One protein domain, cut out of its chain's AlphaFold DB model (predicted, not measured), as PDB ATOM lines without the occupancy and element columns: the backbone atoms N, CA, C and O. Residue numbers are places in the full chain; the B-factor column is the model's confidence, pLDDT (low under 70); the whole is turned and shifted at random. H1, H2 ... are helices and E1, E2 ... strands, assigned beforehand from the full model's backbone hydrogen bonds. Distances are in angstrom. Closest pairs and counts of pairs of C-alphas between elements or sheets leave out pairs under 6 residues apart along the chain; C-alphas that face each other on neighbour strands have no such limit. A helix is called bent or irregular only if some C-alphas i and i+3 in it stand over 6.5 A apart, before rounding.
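Overview. This is residues 10 to 90 and 109 to 133 of the 141 residues of the protein "GIY-YIG domain-containing protein" of Flavobacterium sp. (UniProt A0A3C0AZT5). A small, strongly twisted sheet of three strands stands in the middle, with the long helix H3 packed along one face over E2 and E1, while H1 and H2 graze the sheet away from H3. After a cut, a loose tail, residues 109 to 122, runs past the E3 edge to H4 near H1; its residues 109 to 114 stick out. The printed part has 106 residues, with four named helices and three named strands in the order E1, E2, H1, H2, E3, H3, H4, and its class is mixed, helices and strands. The sheet's order is E2, E1, E3, antiparallel throughout. By a radius of gyration of the C-alphas of 13.7 A it is compact, though its outline is elongated, 47 by 26 by 22 A.

Arrangement. Start at E1, residues 10 to 14, the inner strand, which forms a hairpin with E2, residues 20 to 25; look at N 11 and O 23, 2.9 A apart and within hydrogen-bond range. Next come H1, residues 28 to 36, and H2, residues 42 to 51, close but not clearly touching: the closest C-alphas, of His 35 and Lys 45, are 7.5 A apart, and the steep tilt of 69.9 degrees is only just short of about perpendicular. H1 only grazes the sheet with residues 28 to 32, and H2 only grazes it with 43 to 47. E3, residues 57 to 63, is antiparallel to E1, with N 12 and O 59 within hydrogen-bond range at 2.8 A. E2, H1 H2 and E3 make a split strand-helix-strand unit, two strands running the same way with E1 between them, and its crossover is right-handed. H3, residues 66 to 79, is on the sheet at a height of 8.0 A, along the strands at 14 degrees to E1 on the local plane; with H3 on one face, the arrangement has two layers, a helix over a sheet. Its closest C-alphas to E2 are those of Ile 77 and Ile 22, 5.9 A apart. H4, residues 123 to 130, is not on the sheet; it is close to but not clearly touching H1, with the C-alphas of Tyr 33 and Ile 128 closest at 6.6 A. In H1, H2 and H4 every O i to N i+4 pair is within hydrogen-bond range, in H3 8 of 10.

Along the chain. Find C-alpha 10 at (8.364, 24.392, -16.576), where E1 begins. E2 is 16.5 A long, E3 17.8 A and H2 14.3 A. H3 runs 20.2 A from C-alpha 66 at (1.294, 17.348, -14.311); it is irregular, with C-alphas 67 and 70 7.4 A apart. H4 ends at C-alpha 130, (28.673, 15.362, -7.418).

Size, cuts and confidence. The C-alphas farthest apart, of Lys 109 and Lys 133, are 47.8 A apart. Residues 91 to 108 are not printed, and the gap from C-alpha 90 to C-alpha 109 is 23.9 A. Of the links that are printed whole, each is tight. Look for pLDDT under 70 at residues 109 to 133; the mean of the printed part is 81.6.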
ATOM      1  N   ILE A  10       7.742  23.801 -15.394       97.50
ATOM      2  CA  ILE A  10       8.364  24.392 -16.576       97.50
ATOM      3  C   ILE A  10       9.721  24.972 -16.203       97.50
ATOM      4  O   ILE A  10       9.835  25.777 -15.277       97.50
ATOM      5  N   TYR A  11      10.746  24.606 -16.962       96.31
ATOM      6  CA  TYR A  11      12.087  25.153 -16.836       96.31
ATOM      7  C   TYR A  11      12.495  25.928 -18.087       96.31
ATOM      8  O   TYR A  11      11.967  25.726 -19.184       96.31
ATOM      9  N   LYS A  12      13.478  26.805 -17.902       96.81
ATOM     10  CA  LYS A  12      14.128  27.570 -18.957       96.81
ATOM     11  C   LYS A  12      15.632  27.326 -18.914       96.81
ATOM     12  O   LYS A  12      16.218  27.328 -17.834       96.81
ATOM     13  N   ILE A  13      16.239  27.156 -20.081       97.12
ATOM     14  CA  ILE A  13      17.692  27.146 -20.257       97.12
ATOM     15  C   ILE A  13      18.041  28.334 -21.150       97.12
ATOM     16  O   ILE A  13      17.421  28.501 -22.198       97.12
ATOM     17  N   THR A  14      18.992  29.165 -20.732       97.81
ATOM     18  CA  THR A  14      19.478  30.308 -21.524       97.81
ATOM     19  C   THR A  14      20.951  30.094 -21.832       97.81
ATOM     20  O   THR A  14      21.716  29.797 -20.916       97.81
ATOM     21  N   ASN A  15      21.349  30.210 -23.096       97.44
ATOM     22  CA  ASN A  15      22.759  30.106 -23.476       97.44
ATOM     23  C   ASN A  15      23.497  31.457 -23.314       97.44
ATOM     24  O   ASN A  15      22.848  32.479 -23.076       97.44
ATOM     25  N   PRO A  16      24.838  31.503 -23.466       97.81
ATOM     26  CA  PRO A  16      25.614  32.737 -23.284       97.81
ATOM     27  C   PRO A  16      25.262  33.888 -24.231       97.81
ATOM     28  O   PRO A  16      25.566  35.037 -23.930       97.81
ATOM     29  N   VAL A  17      24.637  33.595 -25.375       97.44
ATOM     30  CA  VAL A  17      24.224  34.613 -26.355       97.44
ATOM     31  C   VAL A  17      22.769  35.061 -26.168       97.44
ATOM     32  O   VAL A  17      22.283  35.899 -26.921       97.44
ATOM     33  N   GLY A  18      22.078  34.546 -25.144       97.12
ATOM     34  CA  GLY A  18      20.729  34.960 -24.759       97.12
ATOM     35  C   GLY A  18      19.589  34.160 -25.395       97.12
ATOM     36  O   GLY A  18      18.425  34.475 -25.149       97.12
ATOM     37  N   GLU A  19      19.878  33.115 -26.172       98.06
ATOM     38  CA  GLU A  19      18.842  32.257 -26.753       98.06
ATOM     39  C   GLU A  19      18.228  31.348 -25.687       98.06
ATOM     40  O   GLU A  19      18.909  30.824 -24.799       98.06
ATOM     41  N   VAL A  20      16.918  31.134 -25.801       97.94
ATOM     42  CA  VAL A  20      16.118  30.444 -24.789       97.94
ATOM     43  C   VAL A  20      15.651  29.076 -25.279       97.94
ATOM     44  O   VAL A  20      15.159  28.936 -26.395       97.94
ATOM     45  N   TYR A  21      15.735  28.076 -24.402       97.50
ATOM     46  CA  TYR A  21      14.992  26.820 -24.469       97.50
ATOM     47  C   TYR A  21      13.961  26.766 -23.340       97.50
ATOM     48  O   TYR A  21      14.286  27.047 -22.187       97.50
ATOM     49  N   ILE A  22      12.745  26.333 -23.652       97.50
ATOM     50  CA  ILE A  22      11.683  26.021 -22.695       97.50
ATOM     51  C   ILE A  22      11.417  24.524 -22.730       97.50
ATOM     52  O   ILE A  22      11.274  23.943 -23.806       97.50
ATOM     53  N   GLY A  23      11.320  23.905 -21.559       96.19
ATOM     54  CA  GLY A  23      10.888  22.519 -21.454       96.19
ATOM     55  C   GLY A  23      10.037  22.264 -20.220       96.19
ATOM     56  O   GLY A  23      10.100  22.997 -19.236       96.19
ATOM     57  N   GLN A  24       9.263  21.187 -20.267       96.62
ATOM     58  CA  GLN A  24       8.520  20.649 -19.125       96.62
ATOM     59  C   GLN A  24       9.183  19.390 -18.541       96.62
ATOM     60  O   GLN A  24       9.895  18.663 -19.244       96.62
ATOM     61  N   SER A  25       8.927  19.082 -17.268       96.25
ATOM     62  CA  SER A  25       9.236  17.768 -16.686       96.25
ATOM     63  C   SER A  25       8.411  17.484 -15.430       96.25
ATOM     64  O   SER A  25       8.043  18.402 -14.705       96.25
ATOM     65  N   THR A  26       8.193  16.202 -15.123       95.06
ATOM     66  CA  THR A  26       7.735  15.753 -13.794       95.06
ATOM     67  C   THR A  26       8.884  15.555 -12.798       95.06
ATOM     68  O   THR A  26       8.663  15.219 -11.641       95.06
ATOM     69  N   ASN A  27      10.122  15.706 -13.260       93.56
ATOM     70  CA  ASN A  27      11.318  15.767 -12.432       93.56
ATOM     71  C   ASN A  27      12.350  16.636 -13.166       93.56
ATOM     72  O   ASN A  27      12.995  16.192 -14.125       93.56
ATOM     73  N   ILE A  28      12.441  17.905 -12.775       91.56
ATOM     74  CA  ILE A  28      13.299  18.891 -13.447       91.56
ATOM     75  C   ILE A  28      14.787  18.582 -13.245       91.56
ATOM     76  O   ILE A  28      15.548  18.653 -14.208       91.56
ATOM     77  N   LEU A  29      15.193  18.138 -12.053       88.62
ATOM     78  CA  LEU A  29      16.587  17.783 -11.755       88.62
ATOM     79  C   LEU A  29      17.097  16.667 -12.674       88.62
ATOM     80  O   LEU A  29      18.114  16.814 -13.355       88.62
ATOM     81  N   LYS A  30      16.329  15.577 -12.790       89.50
ATOM     82  CA  LYS A  30      16.631  14.471 -13.709       89.50
ATOM     83  C   LYS A  30      16.677  14.940 -15.162       89.50
ATOM     84  O   LYS A  30      17.467  14.433 -15.963       89.50
ATOM     85  N   ARG A  31      15.840  15.915 -15.524       93.81
ATOM     86  CA  ARG A  31      15.810  16.459 -16.882       93.81
ATOM     87  C   ARG A  31      17.055  17.288 -17.195       93.81
ATOM     88  O   ARG A  31      17.596  17.127 -18.283       93.81
ATOM     89  N   PHE A  32      17.553  18.090 -16.256       91.62
ATOM     90  CA  PHE A  32      18.825  18.807 -16.411       91.62
ATOM     91  C   PHE A  32      20.011  17.855 -16.553       91.62
ATOM     92  O   PHE A  32      20.811  18.022 -17.471       91.62
ATOM     93  N   TYR A  33      20.063  16.799 -15.737       88.88
ATOM     94  CA  TYR A  33      21.074  15.749 -15.886       88.88
ATOM     95  C   TYR A  33      21.026  15.096 -17.277       88.88
ATOM     96  O   TYR A  33      22.051  14.890 -17.920       88.88
ATOM     97  N   SER A  34      19.821  14.840 -17.793       89.50
ATOM     98  CA  SER A  34      19.642  14.276 -19.137       89.50
ATOM     99  C   SER A  34      20.205  15.199 -20.230       89.50
ATOM    100  O   SER A  34      20.866  14.724 -21.150       89.50
ATOM    101  N   HIS A  35      19.997  16.516 -20.116       91.31
ATOM    102  CA  HIS A  35      20.573  17.491 -21.053       91.31
ATOM    103  C   HIS A  35      22.106  17.525 -20.984       91.31
ATOM    104  O   HIS A  35      22.743  17.596 -22.031       91.31
ATOM    105  N   LYS A  36      22.703  17.392 -19.787       87.56
ATOM    106  CA  LYS A  36      24.166  17.259 -19.610       87.56
ATOM    107  C   LYS A  36      24.715  16.039 -20.354       87.56
ATOM    108  O   LYS A  36      25.773  16.109 -20.967       87.56
ATOM    109  N   LEU A  37      23.958  14.943 -20.365       86.31
ATOM    110  CA  LEU A  37      24.266  13.727 -21.123       86.31
ATOM    111  C   LEU A  37      23.878  13.803 -22.615       86.31
ATOM    112  O   LEU A  37      23.796  12.776 -23.286       86.31
ATOM    113  N   ASN A  38      23.652  15.003 -23.160       81.50
ATOM    114  CA  ASN A  38      23.297  15.249 -24.561       81.50
ATOM    115  C   ASN A  38      21.941  14.672 -25.021       81.50
ATOM    116  O   ASN A  38      21.724  14.494 -26.226       81.50
ATOM    117  N   TYR A  39      21.002  14.422 -24.100       77.25
ATOM    118  CA  TYR A  39      19.618  14.078 -24.443       77.25
ATOM    119  C   TYR A  39      18.754  15.338 -24.537       77.25
ATOM    120  O   TYR A  39      18.414  15.941 -23.525       77.25
ATOM    121  N   GLY A  40      18.318  15.705 -25.743       77.44
ATOM    122  CA  GLY A  40      17.505  16.902 -25.963       77.44
ATOM    123  C   GLY A  40      17.157  17.126 -27.433       77.44
ATOM    124  O   GLY A  40      17.447  16.289 -28.286       77.44
ATOM    125  N   GLY A  41      16.518  18.261 -27.727       83.31
ATOM    126  CA  GLY A  41      16.304  18.702 -29.110       83.31
ATOM    127  C   GLY A  41      17.620  19.125 -29.771       83.31
ATOM    128  O   GLY A  41      18.543  19.554 -29.077       83.31
ATOM    129  N   LEU A  42      17.687  19.031 -31.106       91.00
ATOM    130  CA  LEU A  42      18.909  19.273 -31.888       91.00
ATOM    131  C   LEU A  42      19.575  20.619 -31.549       91.00
ATOM    132  O   LEU A  42      20.729  20.628 -31.137       91.00
ATOM    133  N   LYS A  43      18.818  21.724 -31.602       95.56
ATOM    134  CA  LYS A  43      19.330  23.078 -31.320       95.56
ATOM    135  C   LYS A  43      19.950  23.220 -29.925       95.56
ATOM    136  O   LYS A  43      21.041  23.758 -29.783       95.56
ATOM    137  N   LEU A  44      19.273  22.729 -28.881       95.56
ATOM    138  CA  LEU A  44      19.802  22.792 -27.513       95.56
ATOM    139  C   LEU A  44      21.070  21.940 -27.368       95.56
ATOM    140  O   LEU A  44      22.034  22.387 -26.756       95.56
ATOM    141  N   LYS A  45      21.089  20.738 -27.958       95.12
ATOM    142  CA  LYS A  45      22.266  19.861 -27.948       95.12
ATOM    143  C   LYS A  45      23.465  20.526 -28.628       95.12
ATOM    144  O   LYS A  45      24.571  20.482 -28.098       95.12
ATOM    145  N   GLU A  46      23.253  21.156 -29.779       95.19
ATOM    146  CA  GLU A  46      24.296  21.909 -30.485       95.19
ATOM    147  C   GLU A  46      24.775  23.113 -29.673       95.19
ATOM    148  O   GLU A  46      25.978  23.357 -29.601       95.19
ATOM    149  N   SER A  47      23.861  23.818 -29.001       96.25
ATOM    150  CA  SER A  47      24.203  24.937 -28.121       96.25
ATOM    151  C   SER A  47      25.066  24.493 -26.935       96.25
ATOM    152  O   SER A  47      26.124  25.073 -26.701       96.25
ATOM    153  N   ILE A  48      24.691  23.402 -26.256       94.69
ATOM    154  CA  ILE A  48      25.476  22.803 -25.163       94.69
ATOM    155  C   ILE A  48      26.851  22.351 -25.661       94.69
ATOM    156  O   ILE A  48      27.850  22.634 -25.010       94.69
ATOM    157  N   LYS A  49      26.934  21.713 -26.835       94.19
ATOM    158  CA  LYS A  49      28.219  21.314 -27.430       94.19
ATOM    159  C   LYS A  49      29.107  22.518 -27.757       94.19
ATOM    160  O   LYS A  49      30.318  22.438 -27.591       94.19
ATOM    161  N   LYS A  50      28.517  23.607 -28.256       96.62
ATOM    162  CA  LYS A  50      29.238  24.817 -28.671       96.62
ATOM    163  C   LYS A  50      29.749  25.627 -27.484       96.62
ATOM    164  O   LYS A  50      30.864  26.131 -27.541       96.62
ATOM    165  N   TYR A  51      28.922  25.788 -26.458       95.75
ATOM    166  CA  TYR A  51      29.189  26.722 -25.368       95.75
ATOM    167  C   TYR A  51      29.542  26.051 -24.043       95.75
ATOM    168  O   TYR A  51      29.979  26.755 -23.148       95.75
ATOM    169  N   GLY A  52      29.378  24.737 -23.891       93.56
ATOM    170  CA  GLY A  52      29.545  24.044 -22.610       93.56
ATOM    171  C   GLY A  52      28.279  24.103 -21.752       93.56
ATOM    172  O   GLY A  52      27.541  25.091 -21.761       93.56
ATOM    173  N   PHE A  53      27.985  23.023 -21.025       92.31
ATOM    174  CA  PHE A  53      26.770  22.907 -20.207       92.31
ATOM    175  C   PHE A  53      26.773  23.924 -19.059       92.31
ATOM    176  O   PHE A  53      25.767  24.572 -18.795       92.31
ATOM    177  N   GLU A  54      27.926  24.098 -18.425       93.12
ATOM    178  CA  GLU A  54      28.202  25.008 -17.315       93.12
ATOM    179  C   GLU A  54      28.016  26.490 -17.662       93.12
ATOM    180  O   GLU A  54      27.712  27.287 -16.780       93.12
ATOM    181  N   ASN A  55      28.128  26.853 -18.943       94.62
ATOM    182  CA  ASN A  55      27.923  28.228 -19.403       94.62
ATOM    183  C   ASN A  55      26.451  28.535 -19.722       94.62
ATOM    184  O   ASN A  55      26.115  29.656 -20.105       94.62
ATOM    185  N   HIS A  56      25.549  27.562 -19.571       95.69
ATOM    186  CA  HIS A  56      24.113  27.795 -19.677       95.69
ATOM    187  C   HIS A  56      23.513  28.130 -18.312       95.69
ATOM    188  O   HIS A  56      23.867  27.561 -17.284       95.69
ATOM    189  N   THR A  57      22.529  29.026 -18.306       95.69
ATOM    190  CA  THR A  57      21.741  29.334 -17.109       95.69
ATOM    191  C   THR A  57      20.490  28.463 -17.069       95.69
ATOM    192  O   THR A  57      19.697  28.487 -18.012       95.69
ATOM    193  N   PHE A  58      20.284  27.741 -15.967       93.88
ATOM    194  CA  PHE A  58      19.125  26.874 -15.735       93.88
ATOM    195  C   PHE A  58      18.181  27.511 -14.714       93.88
ATOM    196  O   PHE A  58      18.597  27.875 -13.618       93.88
ATOM    197  N   GLU A  59      16.901  27.643 -15.057       93.00
ATOM    198  CA  GLU A  59      15.911  28.320 -14.215       93.00
ATOM    199  C   GLU A  59      14.597  27.535 -14.144       93.00
ATOM    200  O   GLU A  59      14.086  27.067 -15.164       93.00
ATOM    201  N   LEU A  60      13.993  27.469 -12.957       94.19
ATOM    202  CA  LEU A  60      12.593  27.083 -12.783       94.19
ATOM    203  C   LEU A  60      11.705  28.292 -13.100       94.19
ATOM    204  O   LEU A  60      11.894  29.367 -12.534       94.19
ATOM    205  N   LYS A  61      10.750  28.140 -14.021       94.56
ATOM    206  CA  LYS A  61       9.799  29.208 -14.370       94.56
ATOM    207  C   LYS A  61       8.463  29.059 -13.681       94.56
ATOM    208  O   LYS A  61       7.894  30.068 -13.278       94.56
ATOM    209  N   GLU A  62       7.994  27.831 -13.531       91.75
ATOM    210  CA  GLU A  62       6.718  27.559 -12.886       91.75
ATOM    211  C   GLU A  62       6.696  26.138 -12.331       91.75
ATOM    212  O   GLU A  62       6.975  25.202 -13.077       91.75
ATOM    213  N   GLU A  63       6.336  25.974 -11.056       95.44
ATOM    214  CA  GLU A  63       5.835  24.692 -10.549       95.44
ATOM    215  C   GLU A  63       4.354  24.593 -10.899       95.44
ATOM    216  O   GLU A  63       3.581  25.501 -10.590       95.44
ATOM    217  N   CYS A  64       3.953  23.503 -11.543       90.38
ATOM    218  CA  CYS A  64       2.557  23.288 -11.894       90.38
ATOM    219  C   CYS A  64       2.198  21.808 -11.850       90.38
ATOM    220  O   CYS A  64       3.057  20.924 -11.831       90.38
ATOM    221  N   GLU A  65       0.900  21.531 -11.817       94.50
ATOM    222  CA  GLU A  65       0.416  20.162 -11.857       94.50
ATOM    223  C   GLU A  65       0.752  19.482 -13.186       94.50
ATOM    224  O   GLU A  65       0.768  20.102 -14.252       94.50
ATOM    225  N   LYS A  66       0.945  18.159 -13.137       95.25
ATOM    226  CA  LYS A  66       1.294  17.348 -14.311       95.25
ATOM    227  C   LYS A  66       0.340  17.572 -15.491       95.25
ATOM    228  O   LYS A  66       0.785  17.577 -16.637       95.25
ATOM    229  N   HIS A  67      -0.951  17.750 -15.216       95.75
ATOM    230  CA  HIS A  67      -1.974  17.926 -16.244       95.75
ATOM    231  C   HIS A  67      -1.879  19.284 -16.969       95.75
ATOM    232  O   HIS A  67      -2.346  19.398 -18.099       95.75
ATOM    233  N   LEU A  68      -1.219  20.282 -16.370       95.62
ATOM    234  CA  LEU A  68      -1.029  21.620 -16.943       95.62
ATOM    235  C   LEU A  68       0.256  21.749 -17.766       95.62
ATOM    236  O   LEU A  68       0.373  22.680 -18.561       95.62
ATOM    237  N   LEU A  69       1.214  20.826 -17.617       95.38
ATOM    238  CA  LEU A  69       2.560  20.959 -18.188       95.38
ATOM    239  C   LEU A  69       2.550  21.330 -19.680       95.38
ATOM    240  O   LEU A  69       3.226  22.270 -20.084       95.38
ATOM    241  N   SER A  70       1.727  20.660 -20.492       95.12
ATOM    242  CA  SER A  70       1.695  20.911 -21.939       95.12
ATOM    243  C   SER A  70       1.077  22.256 -22.317       95.12
ATOM    244  O   SER A  70       1.455  22.839 -23.333       95.12
ATOM    245  N   GLU A  71       0.120  22.756 -21.536       95.75
ATOM    246  CA  GLU A  71      -0.438  24.094 -21.736       95.75
ATOM    247  C   GLU A  71       0.593  25.159 -21.349       95.75
ATOM    248  O   GLU A  71       0.853  26.089 -22.117       95.75
ATOM    249  N   ARG A  72       1.226  24.991 -20.183       96.56
ATOM    250  CA  ARG A  72       2.197  25.948 -19.644       96.56
ATOM    251  C   ARG A  72       3.479  25.990 -20.476       96.56
ATOM    252  O   ARG A  72       3.988  27.074 -20.746       96.56
ATOM    253  N   GLU A  73       3.955  24.853 -20.978       96.56
ATOM    254  CA  GLU A  73       5.096  24.792 -21.899       96.56
ATOM    255  C   GLU A  73       4.819  25.596 -23.176       96.56
ATOM    256  O   GLU A  73       5.618  26.456 -23.543       96.56
ATOM    257  N   LYS A  74       3.658  25.391 -23.815       95.38
ATOM    258  CA  LYS A  74       3.256  26.165 -25.003       95.38
ATOM    259  C   LYS A  74       3.164  27.658 -24.708       95.38
ATOM    260  O   LYS A  74       3.617  28.465 -25.517       95.38
ATOM    261  N   PHE A  75       2.591  28.027 -23.561       95.69
ATOM    262  CA  PHE A  75       2.510  29.419 -23.128       95.69
ATOM    263  C   PHE A  75       3.902  30.061 -23.059       95.69
ATOM    264  O   PHE A  75       4.114  31.112 -23.662       95.69
ATOM    265  N   TYR A  76       4.864  29.418 -22.393       96.62
ATOM    266  CA  TYR A  76       6.213  29.964 -22.260       96.62
ATOM    267  C   TYR A  76       7.023  29.918 -23.558       96.62
ATOM    268  O   TYR A  76       7.749  30.870 -23.830       96.62
ATOM    269  N   ILE A  77       6.880  28.877 -24.384       95.94
ATOM    270  CA  ILE A  77       7.498  28.835 -25.719       95.94
ATOM    271  C   ILE A  77       7.072  30.061 -26.536       95.94
ATOM    272  O   ILE A  77       7.919  30.727 -27.129       95.94
ATOM    273  N   ASN A  78       5.777  30.390 -26.521       94.94
ATOM    274  CA  ASN A  78       5.251  31.564 -27.215       94.94
ATOM    275  C   ASN A  78       5.720  32.872 -26.564       94.94
ATOM    276  O   ASN A  78       6.090  33.802 -27.274       94.94
ATOM    277  N   LEU A  79       5.727  32.945 -25.229       96.75
ATOM    278  CA  LEU A  79       6.154  34.137 -24.488       96.75
ATOM    279  C   LEU A  79       7.610  34.518 -24.789       96.75
ATOM    280  O   LEU A  79       7.914  35.702 -24.903       96.75
ATOM    281  N   TYR A  80       8.496  33.528 -24.908       95.50
ATOM    282  CA  TYR A  80       9.922  33.733 -25.180       95.50
ATOM    283  C   TYR A  80      10.290  33.638 -26.667       95.50
ATOM    284  O   TYR A  80      11.466  33.764 -26.994       95.50
ATOM    285  N   ASP A  81       9.322  33.392 -27.557       96.38
ATOM    286  CA  ASP A  81       9.554  33.133 -28.988       96.38
ATOM    287  C   ASP A  81      10.669  32.091 -29.229       96.38
ATOM    288  O   ASP A  81      11.510  32.205 -30.123       96.38
ATOM    289  N   SER A  82      10.705  31.055 -28.383       96.06
ATOM    290  CA  SER A  82      11.874  30.179 -28.255       96.06
ATOM    291  C   SER A  82      12.042  29.194 -29.415       96.06
ATOM    292  O   SER A  82      13.047  28.490 -29.477       96.06
ATOM    293  N   ILE A  83      11.085  29.135 -30.348       95.31
ATOM    294  CA  ILE A  83      11.206  28.372 -31.599       95.31
ATOM    295  C   ILE A  83      11.961  29.185 -32.658       95.31
ATOM    296  O   ILE A  83      12.895  28.665 -33.278       95.31
ATOM    297  N   ASN A  84      11.559  30.444 -32.866       94.75
ATOM    298  CA  ASN A  84      12.086  31.281 -33.947       94.75
ATOM    299  C   ASN A  84      13.377  31.992 -33.535       94.75
ATOM    300  O   ASN A  84      14.308  32.067 -34.329       94.75
ATOM    301  N   LYS A  85      13.443  32.469 -32.288       94.25
ATOM    302  CA  LYS A  85      14.584  33.209 -31.719       94.25
ATOM    303  C   LYS A  85      15.319  32.423 -30.637       94.25
ATOM    304  O   LYS A  85      16.038  32.994 -29.823       94.25
ATOM    305  N   GLY A  86      15.087  31.115 -30.580       96.25
ATOM    306  CA  GLY A  86      15.638  30.278 -29.530       96.25
ATOM    307  C   GLY A  86      15.938  28.853 -29.960       96.25
ATOM    308  O   GLY A  86      16.060  28.507 -31.142       96.25
ATOM    309  N   LEU A  87      16.065  28.022 -28.932       96.38
ATOM    310  CA  LEU A  87      16.608  26.674 -28.984       96.38
ATOM    311  C   LEU A  87      15.519  25.590 -29.006       96.38
ATOM    312  O   LEU A  87      15.838  24.401 -29.076       96.38
ATOM    313  N   ASN A  88      14.233  25.948 -28.938       96.81
ATOM    314  CA  ASN A  88      13.156  24.990 -29.172       96.81
ATOM    315  C   ASN A  88      13.061  24.657 -30.663       96.81
ATOM    316  O   ASN A  88      13.226  25.503 -31.541       96.81
ATOM    317  N   ILE A  89      12.750  23.395 -30.947       92.94
ATOM    318  CA  ILE A  89      12.376  22.948 -32.287       92.94
ATOM    319  C   ILE A  89      10.854  22.881 -32.369       92.94
ATOM    320  O   ILE A  89      10.188  22.542 -31.385       92.94
ATOM    321  N   ARG A  90      10.298  23.211 -33.534       85.56
ATOM    322  CA  ARG A  90       8.868  23.038 -33.774       85.56
ATOM    323  C   ARG A  90       8.577  21.540 -33.736       85.56
ATOM    324  O   ARG A  90       9.188  20.768 -34.463       85.56
ATOM    325  N   LYS A 109      -7.178  36.906 -23.979       36.00
ATOM    326  CA  LYS A 109      -7.110  36.721 -22.522       36.00
ATOM    327  C   LYS A 109      -5.769  37.262 -22.013       36.00
ATOM    328  O   LYS A 109      -4.736  36.619 -22.161       36.00
ATOM    329  N   LYS A 110      -5.793  38.474 -21.446       37.62
ATOM    330  CA  LYS A 110      -4.728  38.984 -20.571       37.62
ATOM    331  C   LYS A 110      -4.756  38.157 -19.286       37.62
ATOM    332  O   LYS A 110      -5.743  38.218 -18.560       37.62
ATOM    333  N   TYR A 111      -3.691  37.416 -19.006       35.97
ATOM    334  CA  TYR A 111      -3.495  36.774 -17.709       35.97
ATOM    335  C   TYR A 111      -2.328  37.455 -16.996       35.97
ATOM    336  O   TYR A 111      -1.190  37.380 -17.453       35.97
ATOM    337  N   ASN A 112      -2.628  38.125 -15.882       34.53
ATOM    338  CA  ASN A 112      -1.628  38.558 -14.912       34.53
ATOM    339  C   ASN A 112      -1.277  37.346 -14.048       34.53
ATOM    340  O   ASN A 112      -2.075  36.950 -13.202       34.53
ATOM    341  N   VAL A 113      -0.105  36.749 -14.268       36.66
ATOM    342  CA  VAL A 113       0.434  35.708 -13.382       36.66
ATOM    343  C   VAL A 113       1.645  36.301 -12.662       36.66
ATOM    344  O   VAL A 113       2.542  36.805 -13.343       36.66
ATOM    345  N   PRO A 114       1.707  36.285 -11.320       33.03
ATOM    346  CA  PRO A 114       2.903  36.708 -10.606       33.03
ATOM    347  C   PRO A 114       4.043  35.731 -10.921       33.03
ATOM    348  O   PRO A 114       4.038  34.581 -10.487       33.03
ATOM    349  N   VAL A 115       5.025  36.181 -11.707       37.22
ATOM    350  CA  VAL A 115       6.253  35.424 -11.971       37.22
ATOM    351  C   VAL A 115       7.090  35.456 -10.697       37.22
ATOM    352  O   VAL A 115       7.800  36.424 -10.434       37.22
ATOM    353  N   LYS A 116       7.019  34.401  -9.881       35.28
ATOM    354  CA  LYS A 116       7.973  34.220  -8.786       35.28
ATOM    355  C   LYS A 116       9.266  33.694  -9.404       35.28
ATOM    356  O   LYS A 116       9.386  32.508  -9.691       35.28
ATOM    357  N   LEU A 117      10.206  34.596  -9.682       33.28
ATOM    358  CA  LEU A 117      11.536  34.240 -10.169       33.28
ATOM    359  C   LEU A 117      12.276  33.492  -9.053       33.28
ATOM    360  O   LEU A 117      12.916  34.104  -8.202       33.28
ATOM    361  N   ILE A 118      12.165  32.167  -9.029       37.09
ATOM    362  CA  ILE A 118      12.988  31.341  -8.152       37.09
ATOM    363  C   ILE A 118      14.314  31.146  -8.880       37.09
ATOM    364  O   ILE A 118      14.430  30.325  -9.792       37.09
ATOM    365  N   ARG A 119      15.324  31.933  -8.491       37.53
ATOM    366  CA  ARG A 119      16.714  31.572  -8.770       37.53
ATOM    367  C   ARG A 119      16.971  30.275  -8.019       37.53
ATOM    368  O   ARG A 119      17.045  30.274  -6.794       37.53
ATOM    369  N   VAL A 120      17.044  29.175  -8.756       42.22
ATOM    370  CA  VAL A 120      17.565  27.930  -8.205       42.22
ATOM    371  C   VAL A 120      19.032  28.194  -7.879       42.22
ATOM    372  O   VAL A 120      19.768  28.634  -8.766       42.22
ATOM    373  N   PRO A 121      19.441  28.059  -6.610       36.03
ATOM    374  CA  PRO A 121      20.786  28.425  -6.226       36.03
ATOM    375  C   PRO A 121      21.791  27.505  -6.941       36.03
ATOM    376  O   PRO A 121      21.488  26.361  -7.298       36.03
ATOM    377  N   ASN A 122      23.014  28.017  -7.090       42.31
ATOM    378  CA  ASN A 122      24.192  27.326  -7.621       42.31
ATOM    379  C   ASN A 122      24.439  25.879  -7.099       42.31
ATOM    380  O   ASN A 122      25.004  25.093  -7.862       42.31
ATOM    381  N   PRO A 123      23.970  25.453  -5.896       42.56
ATOM    382  CA  PRO A 123      24.151  24.087  -5.410       42.56
ATOM    383  C   PRO A 123      23.600  23.007  -6.334       42.56
ATOM    384  O   PRO A 123      24.102  21.900  -6.303       42.56
ATOM    385  N   ILE A 124      22.614  23.280  -7.200       48.81
ATOM    386  CA  ILE A 124      22.077  22.235  -8.093       48.81
ATOM    387  C   ILE A 124      23.102  21.803  -9.152       48.81
ATOM    388  O   ILE A 124      23.150  20.624  -9.502       48.81
ATOM    389  N   ILE A 125      23.947  22.718  -9.646       49.44
ATOM    390  CA  ILE A 125      25.053  22.358 -10.550       49.44
ATOM    391  C   ILE A 125      26.102  21.549  -9.783       49.44
ATOM    392  O   ILE A 125      26.580  20.538 -10.296       49.44
ATOM    393  N   GLU A 126      26.412  21.942  -8.546       46.81
ATOM    394  CA  GLU A 126      27.324  21.204  -7.666       46.81
ATOM    395  C   GLU A 126      26.795  19.796  -7.369       46.81
ATOM    396  O   GLU A 126      27.527  18.832  -7.566       46.81
ATOM    397  N   THR A 127      25.505  19.639  -7.056       48.56
ATOM    398  CA  THR A 127      24.848  18.339  -6.849       48.56
ATOM    399  C   THR A 127      24.827  17.498  -8.128       48.56
ATOM    400  O   THR A 127      25.088  16.301  -8.080       48.56
ATOM    401  N   ILE A 128      24.571  18.087  -9.304       51.62
ATOM    402  CA  ILE A 128      24.659  17.374 -10.594       51.62
ATOM    403  C   ILE A 128      26.101  16.932 -10.889       51.62
ATOM    404  O   ILE A 128      26.313  15.859 -11.454       51.62
ATOM    405  N   ASN A 129      27.095  17.748 -10.533       50.56
ATOM    406  CA  ASN A 129      28.506  17.403 -10.677       50.56
ATOM    407  C   ASN A 129      28.917  16.298  -9.698       50.56
ATOM    408  O   ASN A 129      29.614  15.366 -10.092       50.56
ATOM    409  N   GLU A 130      28.426  16.347  -8.465       51.09
ATOM    410  CA  GLU A 130      28.673  15.362  -7.418       51.09
ATOM    411  C   GLU A 130      28.028  14.006  -7.730       51.09
ATOM    412  O   GLU A 130      28.699  12.982  -7.649       51.09
ATOM    413  N   LEU A 131      26.790  13.998  -8.236       48.88
ATOM    414  CA  LEU A 131      26.104  12.797  -8.733       48.88
ATOM    415  C   LEU A 131      26.719  12.224 -10.022       48.88
ATOM    416  O   LEU A 131      26.415  11.091 -10.390       48.88
ATOM    417  N   SER A 132      27.555  12.994 -10.729       46.31
ATOM    418  CA  SER A 132      28.281  12.531 -11.920       46.31
ATOM    419  C   SER A 132      29.679  11.975 -11.629       46.31
ATOM    420  O   SER A 132      30.343  11.514 -12.556       46.31
ATOM    421  N   LYS A 133      30.138  12.000 -10.367       42.03
ATOM    422  CA  LYS A 133      31.392  11.346  -9.979       42.03
ATOM    423  C   LYS A 133      31.192   9.821 -10.024       42.03
ATOM    424  O   LYS A 133      30.181   9.336  -9.513       42.03
TER     425      LYS A 133